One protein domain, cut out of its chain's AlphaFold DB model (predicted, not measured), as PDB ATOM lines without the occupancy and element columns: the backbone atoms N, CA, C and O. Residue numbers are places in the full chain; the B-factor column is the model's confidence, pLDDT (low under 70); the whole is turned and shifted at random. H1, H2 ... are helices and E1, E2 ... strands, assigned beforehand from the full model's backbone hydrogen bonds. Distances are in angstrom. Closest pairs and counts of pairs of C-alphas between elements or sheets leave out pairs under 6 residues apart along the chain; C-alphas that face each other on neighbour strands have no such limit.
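AT A GLANCE: This is residues 370 to 417 of the 417 residues of an uncharacterized protein of Blastococcus sp. TF02A_35 (UniProt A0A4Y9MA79). A small two-stranded hairpin of E1 and E2 makes one end of the domain, the short helix H2 makes the other, and helix H1 lies between them along the longest axis. A long winding loop, residues 390 to 406, leads from the hairpin back to H2. The printed part has 48 residues with two named helices and two named strands, in the order H1, E1, E2, H2; the sheet, E1 - E2, is antiparallel. The class is mixed, helices and strands, with under half of the residues in named elements. The whole is compact, with a radius of gyration of the C-alphas of 10.4 A and spans of 28 by 23 by 14 A.

HOW THE PARTS SIT: E1, residues 380 to 382, and E2, residues 387 to 389, form a hairpin and are antiparallel, with 132 degrees between their directions. The C-alphas of Phe 381 and Val 388 face each other at 4.4 A. N 389 and O 380 are within hydrogen-bond range at 2.8 A, as are N 382 and O 387 at 2.9 A. The closest C-alphas of E2 and H1, residues 370 to 378, are those of Val 388 and Phe 378, 7.7 A apart. H1 and H2, residues 407 to 413, only just touch, with 3 pairs of C-alphas within 8 A; the closest are those of His 376 and Glu 411, 6.9 A apart. Their lines are about perpendicular, at 73 degrees. E1 and H2 are apart. In H1 and H2 every O i to N i+4 pair is within hydrogen-bond range.

IN THESE COORDINATES: H1 begins at C-alpha 370 (154.202, 133.278, 123.013) and is 11.4 A long. E1 is 6.2 A long and E2 6.3 A. H2 is 10.1 A long and ends at C-alpha 413 (154.665, 130.285, 134.569).

THE WHOLE: The two C-alphas farthest apart, those of Thr 384 and Ser 413, are 29.0 A apart. The printed part has no cut. The links H1 to E1 and E1 to E2 are tight; the link E2 to H2, 17 residues, is long. The mean pLDDT of the printed part is 90.1, and one residue, Trp 417, the chain's last, is under 70.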
ATOM      1  N   GLU A 370     153.521 133.941 124.133       95.44
ATOM      2  CA  GLU A 370     154.202 133.278 123.013       95.44
ATOM      3  C   GLU A 370     155.719 133.456 123.101       95.44
ATOM      4  O   GLU A 370     156.451 132.480 122.948       95.44
ATOM      5  N   ARG A 371     156.200 134.665 123.432       95.69
ATOM      6  CA  ARG A 371     157.636 134.912 123.655       95.69
ATOM      7  C   ARG A 371     158.183 134.007 124.754       95.69
ATOM      8  O   ARG A 371     159.191 133.346 124.539       95.69
ATOM      9  N   SER A 372     157.522 133.944 125.911       92.88
ATOM     10  CA  SER A 372     157.944 133.061 127.003       92.88
ATOM     11  C   SER A 372     157.934 131.590 126.577       92.88
ATOM     12  O   SER A 372     158.935 130.905 126.761       92.88
ATOM     13  N   LEU A 373     156.850 131.114 125.956       93.88
ATOM     14  CA  LEU A 373     156.749 129.739 125.459       93.88
ATOM     15  C   LEU A 373     157.924 129.387 124.542       93.88
ATOM     16  O   LEU A 373     158.593 128.377 124.755       93.88
ATOM     17  N   VAL A 374     158.204 130.240 123.555       95.25
ATOM     18  CA  VAL A 374     159.242 129.978 122.558       95.25
ATOM     19  C   VAL A 374     160.640 130.055 123.155       95.25
ATOM     20  O   VAL A 374     161.462 129.182 122.899       95.25
ATOM     21  N   LEU A 375     160.918 131.070 123.969       94.06
ATOM     22  CA  LEU A 375     162.248 131.268 124.538       94.06
ATOM     23  C   LEU A 375     162.632 130.147 125.505       94.06
ATOM     24  O   LEU A 375     163.763 129.670 125.457       94.06
ATOM     25  N   HIS A 376     161.696 129.705 126.349       91.38
ATOM     26  CA  HIS A 376     161.969 128.660 127.333       91.38
ATOM     27  C   HIS A 376     162.076 127.261 126.702       91.38
ATOM     28  O   HIS A 376     162.940 126.495 127.117       91.38
ATOM     29  N   ASN A 377     161.269 126.938 125.684       90.75
ATOM     30  CA  ASN A 377     161.289 125.601 125.066       90.75
ATOM     31  C   ASN A 377     162.259 125.487 123.881       90.75
ATOM     32  O   ASN A 377     162.768 124.411 123.590       90.75
ATOM     33  N   PHE A 378     162.541 126.591 123.187       93.12
ATOM     34  CA  PHE A 378     163.318 126.568 121.946       93.12
ATOM     35  C   PHE A 378     164.522 127.500 121.945       93.12
ATOM     36  O   PHE A 378     165.237 127.522 120.952       93.12
ATOM     37  N   GLY A 379     164.770 128.269 123.004       93.44
ATOM     38  CA  GLY A 379     165.917 129.170 123.095       93.44
ATOM     39  C   GLY A 379     165.704 130.537 122.436       93.44
ATOM     40  O   GLY A 379     164.611 130.884 121.985       93.44
ATOM     41  N   LEU A 380     166.767 131.333 122.370       94.00
ATOM     42  CA  LEU A 380     166.774 132.708 121.862       94.00
ATOM     43  C   LEU A 380     167.441 132.775 120.485       94.00
ATOM     44  O   LEU A 380     168.440 132.100 120.246       94.00
ATOM     45  N   PHE A 381     166.921 133.602 119.579       95.06
ATOM     46  CA  PHE A 381     167.620 133.893 118.329       95.06
ATOM     47  C   PHE A 381     168.802 134.839 118.585       95.06
ATOM     48  O   PHE A 381     168.621 135.969 119.037       95.06
ATOM     49  N   ASP A 382     170.013 134.386 118.266       94.38
ATOM     50  CA  ASP A 382     171.213 135.216 118.259       94.38
ATOM     51  C   ASP A 382     171.420 135.785 116.853       94.38
ATOM     52  O   ASP A 382     171.844 135.082 115.931       94.38
ATOM     53  N   GLY A 383     171.151 137.082 116.688       90.94
ATOM     54  CA  GLY A 383     171.338 137.781 115.416       90.94
ATOM     55  C   GLY A 383     172.790 137.796 114.919       90.94
ATOM     56  O   GLY A 383     173.025 137.806 113.711       90.94
ATOM     57  N   THR A 384     173.771 137.728 115.823       92.00
ATOM     58  CA  THR A 384     175.199 137.708 115.466       92.00
ATOM     59  C   THR A 384     175.569 136.385 114.812       92.00
ATOM     60  O   THR A 384     176.196 136.361 113.754       92.00
ATOM     61  N   GLN A 385     175.150 135.277 115.425       92.31
ATOM     62  CA  GLN A 385     175.415 133.927 114.920       92.31
ATOM     63  C   GLN A 385     174.395 133.466 113.873       92.31
ATOM     64  O   GLN A 385     174.623 132.464 113.196       92.31
ATOM     65  N   ARG A 386     173.273 134.184 113.735       91.50
ATOM     66  CA  ARG A 386     172.116 133.816 112.903       91.50
ATOM     67  C   ARG A 386     171.626 132.399 113.188       91.50
ATOM     68  O   ARG A 386     171.272 131.651 112.279       91.50
ATOM     69  N   THR A 387     171.616 132.037 114.463       92.62
ATOM     70  CA  THR A 387     171.196 130.723 114.942       92.62
ATOM     71  C   THR A 387     170.364 130.874 116.204       92.62
ATOM     72  O   THR A 387     170.291 131.947 116.801       92.62
ATOM     73  N   VAL A 388     169.725 129.788 116.608       93.00
ATOM     74  CA  VAL A 388     169.021 129.710 117.881       93.00
ATOM     75  C   VAL A 388     169.973 129.128 118.920       93.00
ATOM     76  O   VAL A 388     170.538 128.054 118.710       93.00
ATOM     77  N   VAL A 389     170.157 129.846 120.024       92.88
ATOM     78  CA  VAL A 389     171.009 129.444 121.146       92.88
ATOM     79  C   VAL A 389     170.150 129.085 122.359       92.88
ATOM     80  O   VAL A 389     169.072 129.661 122.536       92.88
ATOM     81  N   PRO A 390     170.599 128.153 123.216       91.44
ATOM     82  CA  PRO A 390     169.925 127.885 124.478       91.44
ATOM     83  C   PRO A 390     169.763 129.162 125.299       91.44
ATOM     84  O   PRO A 390     170.642 130.027 125.314       91.44
ATOM     85  N   LEU A 391     168.641 129.266 126.000       90.31
ATOM     86  CA  LEU A 391     168.389 130.389 126.881       90.31
ATOM     87  C   LEU A 391     169.218 130.243 128.158       90.31
ATOM     88  O   LEU A 391     168.909 129.420 129.016       90.31
ATOM     89  N   ILE A 392     170.281 131.035 128.273       88.31
ATOM     90  CA  ILE A 392     171.148 131.063 129.453       88.31
ATOM     91  C   ILE A 392     170.877 132.371 130.192       88.31
ATOM     92  O   ILE A 392     171.313 133.433 129.753       88.31
ATOM     93  N   ALA A 393     170.141 132.289 131.299       88.06
ATOM     94  CA  ALA A 393     169.880 133.408 132.196       88.06
ATOM     95  C   ALA A 393     169.987 132.944 133.653       88.06
ATOM     96  O   ALA A 393     169.545 131.849 134.013       88.06
ATOM     97  N   GLY A 394     170.586 133.772 134.507       89.06
ATOM     98  CA  GLY A 394     170.652 133.505 135.939       89.06
ATOM     99  C   GLY A 394     169.250 133.524 136.573       89.06
ATOM    100  O   GLY A 394     168.425 134.351 136.188       89.06
ATOM    101  N   PRO A 395     168.953 132.708 137.608       87.12
ATOM    102  CA  PRO A 395     167.621 132.668 138.232       87.12
ATOM    103  C   PRO A 395     167.101 134.023 138.746       87.12
ATOM    104  O   PRO A 395     165.893 134.209 138.871       87.12
ATOM    105  N   GLN A 396     168.018 134.942 139.074       94.38
ATOM    106  CA  GLN A 396     167.751 136.296 139.578       94.38
ATOM    107  C   GLN A 396     167.888 137.385 138.500       94.38
ATOM    108  O   GLN A 396     167.753 138.570 138.799       94.38
ATOM    109  N   GLU A 397     168.190 137.016 137.257       93.00
ATOM    110  CA  GLU A 397     168.234 137.956 136.141       93.00
ATOM    111  C   GLU A 397     166.825 138.184 135.594       93.00
ATOM    112  O   GLU A 397     165.925 137.354 135.757       93.00
ATOM    113  N   ARG A 398     166.608 139.335 134.949       92.69
ATOM    114  CA  ARG A 398     165.331 139.610 134.280       92.69
ATOM    115  C   ARG A 398     165.173 138.676 133.088       92.69
ATOM    116  O   ARG A 398     166.102 138.520 132.300       92.69
ATOM    117  N   CYS A 399     163.982 138.104 132.932       89.81
ATOM    118  CA  CYS A 399     163.710 137.224 131.807       89.81
ATOM    119  C   CYS A 399     163.781 138.000 130.474       89.81
ATOM    120  O   CYS A 399     163.131 139.045 130.343       89.81
ATOM    121  N   PRO A 400     164.506 137.495 129.459       88.06
ATOM    122  CA  PRO A 400     164.637 138.159 128.160       88.06
ATOM    123  C   PRO A 400     163.345 138.150 127.329       88.06
ATOM    124  O   PRO A 400     163.286 138.813 126.299       88.06
ATOM    125  N   CYS A 401     162.282 137.469 127.776       87.56
ATOM    126  CA  CYS A 401     160.980 137.507 127.104       87.56
ATOM    127  C   CYS A 401     160.253 138.858 127.215       87.56
ATOM    128  O   CYS A 401     159.211 139.042 126.587       87.56
ATOM    129  N   GLY A 402     160.772 139.792 128.022       86.56
ATOM    130  CA  GLY A 402     160.166 141.109 128.234       86.56
ATOM    131  C   GLY A 402     159.047 141.126 129.279       86.56
ATOM    132  O   GLY A 402     158.395 142.150 129.443       86.56
ATOM    133  N   SER A 403     158.842 140.036 130.028       87.56
ATOM    134  CA  SER A 403     157.803 139.947 131.068       87.56
ATOM    135  C   SER A 403     158.000 140.887 132.254       87.56
ATOM    136  O   SER A 403     157.076 141.114 133.031       87.56
ATOM    137  N   GLY A 404     159.225 141.377 132.446       89.25
ATOM    138  CA  GLY A 404     159.624 142.114 133.641       89.25
ATOM    139  C   GLY A 404     159.854 141.235 134.877       89.25
ATOM    140  O   GLY A 404     160.372 141.758 135.865       89.25
ATOM    141  N   LEU A 405     159.535 139.935 134.816       91.62
ATOM    142  CA  LEU A 405     159.753 138.960 135.889       91.62
ATOM    143  C   LEU A 405     161.215 138.506 135.960       91.62
ATOM    144  O   LEU A 405     161.980 138.642 134.997       91.62
ATOM    145  N   LEU A 406     161.589 137.919 137.099       92.94
ATOM    146  CA  LEU A 406     162.832 137.158 137.204       92.94
ATOM    147  C   LEU A 406     162.743 135.884 136.361       92.94
ATOM    148  O   LEU A 406     161.662 135.316 136.196       92.94
ATOM    149  N   PHE A 407     163.877 135.411 135.850       91.19
ATOM    150  CA  PHE A 407     163.934 134.239 134.977       91.19
ATOM    151  C   PHE A 407     163.248 133.013 135.596       91.19
ATOM    152  O   PHE A 407     162.370 132.430 134.966       91.19
ATOM    153  N   ARG A 408     163.541 132.710 136.870       92.31
ATOM    154  CA  ARG A 408     162.928 131.588 137.609       92.31
ATOM    155  C   ARG A 408     161.401 131.693 137.739       92.31
ATOM    156  O   ARG A 408     160.710 130.685 137.778       92.31
ATOM    157  N   GLU A 409     160.878 132.913 137.862       91.69
ATOM    158  CA  GLU A 409     159.444 133.173 138.054       91.69
ATOM    159  C   GLU A 409     158.716 133.080 136.717       91.69
ATOM    160  O   GLU A 409     157.618 132.537 136.635       91.69
ATOM    161  N   CYS A 410     159.363 133.568 135.655       89.62
ATOM    162  CA  CYS A 410     158.877 133.405 134.299       89.62
ATOM    163  C   CYS A 410     158.823 131.921 133.921       89.62
ATOM    164  O   CYS A 410     157.771 131.463 133.489       89.62
ATOM    165  N   GLU A 411     159.898 131.168 134.159       88.62
ATOM    166  CA  GLU A 411     160.000 129.738 133.851       88.62
ATOM    167  C   GLU A 411     158.870 128.920 134.488       88.62
ATOM    168  O   GLU A 411     158.198 128.160 133.800       88.62
ATOM    169  N   GLN A 412     158.574 129.155 135.769       89.12
ATOM    170  CA  GLN A 412     157.483 128.478 136.486       89.12
ATOM    171  C   GLN A 412     156.084 128.785 135.927       89.12
ATOM    172  O   GLN A 412     155.140 128.044 136.194       89.12
ATOM    173  N   SER A 413     155.934 129.882 135.183       85.25
ATOM    174  CA  SER A 413     154.665 130.285 134.569       85.25
ATOM    175  C   SER A 413     154.484 129.767 133.140       85.25
ATOM    176  O   SER A 413     153.384 129.880 132.590       85.25
ATOM    177  N   VAL A 414     155.540 129.224 132.522       85.19
ATOM    178  CA  VAL A 414     155.480 128.709 131.151       85.19
ATOM    179  C   VAL A 414     154.989 127.262 131.174       85.19
ATOM    180  O   VAL A 414     155.552 126.446 131.901       85.19
ATOM    181  N   PRO A 415     153.963 126.907 130.379       79.00
ATOM    182  CA  PRO A 415     153.597 125.511 130.191       79.00
ATOM    183  C   PRO A 415     154.795 124.730 129.643       79.00
ATOM    184  O   PRO A 415     155.386 125.143 128.642       79.00
ATOM    185  N   SER A 416     155.141 123.616 130.288       73.75
ATOM    186  CA  SER A 416     156.051 122.640 129.690       73.75
ATOM    187  C   SER A 416     155.381 122.048 128.458       73.75
ATOM    188  O   SER A 416     154.201 121.686 128.529       73.75
ATOM    189  N   TRP A 417     156.125 121.978 127.362       68.56
ATOM    190  CA  TRP A 417     155.707 121.279 126.160       68.56
ATOM    191  C   TRP A 417     156.261 119.857 126.137       68.56
ATOM    192  O   TRP A 417     157.442 119.681 126.526       68.56
TER     193      TRP A 417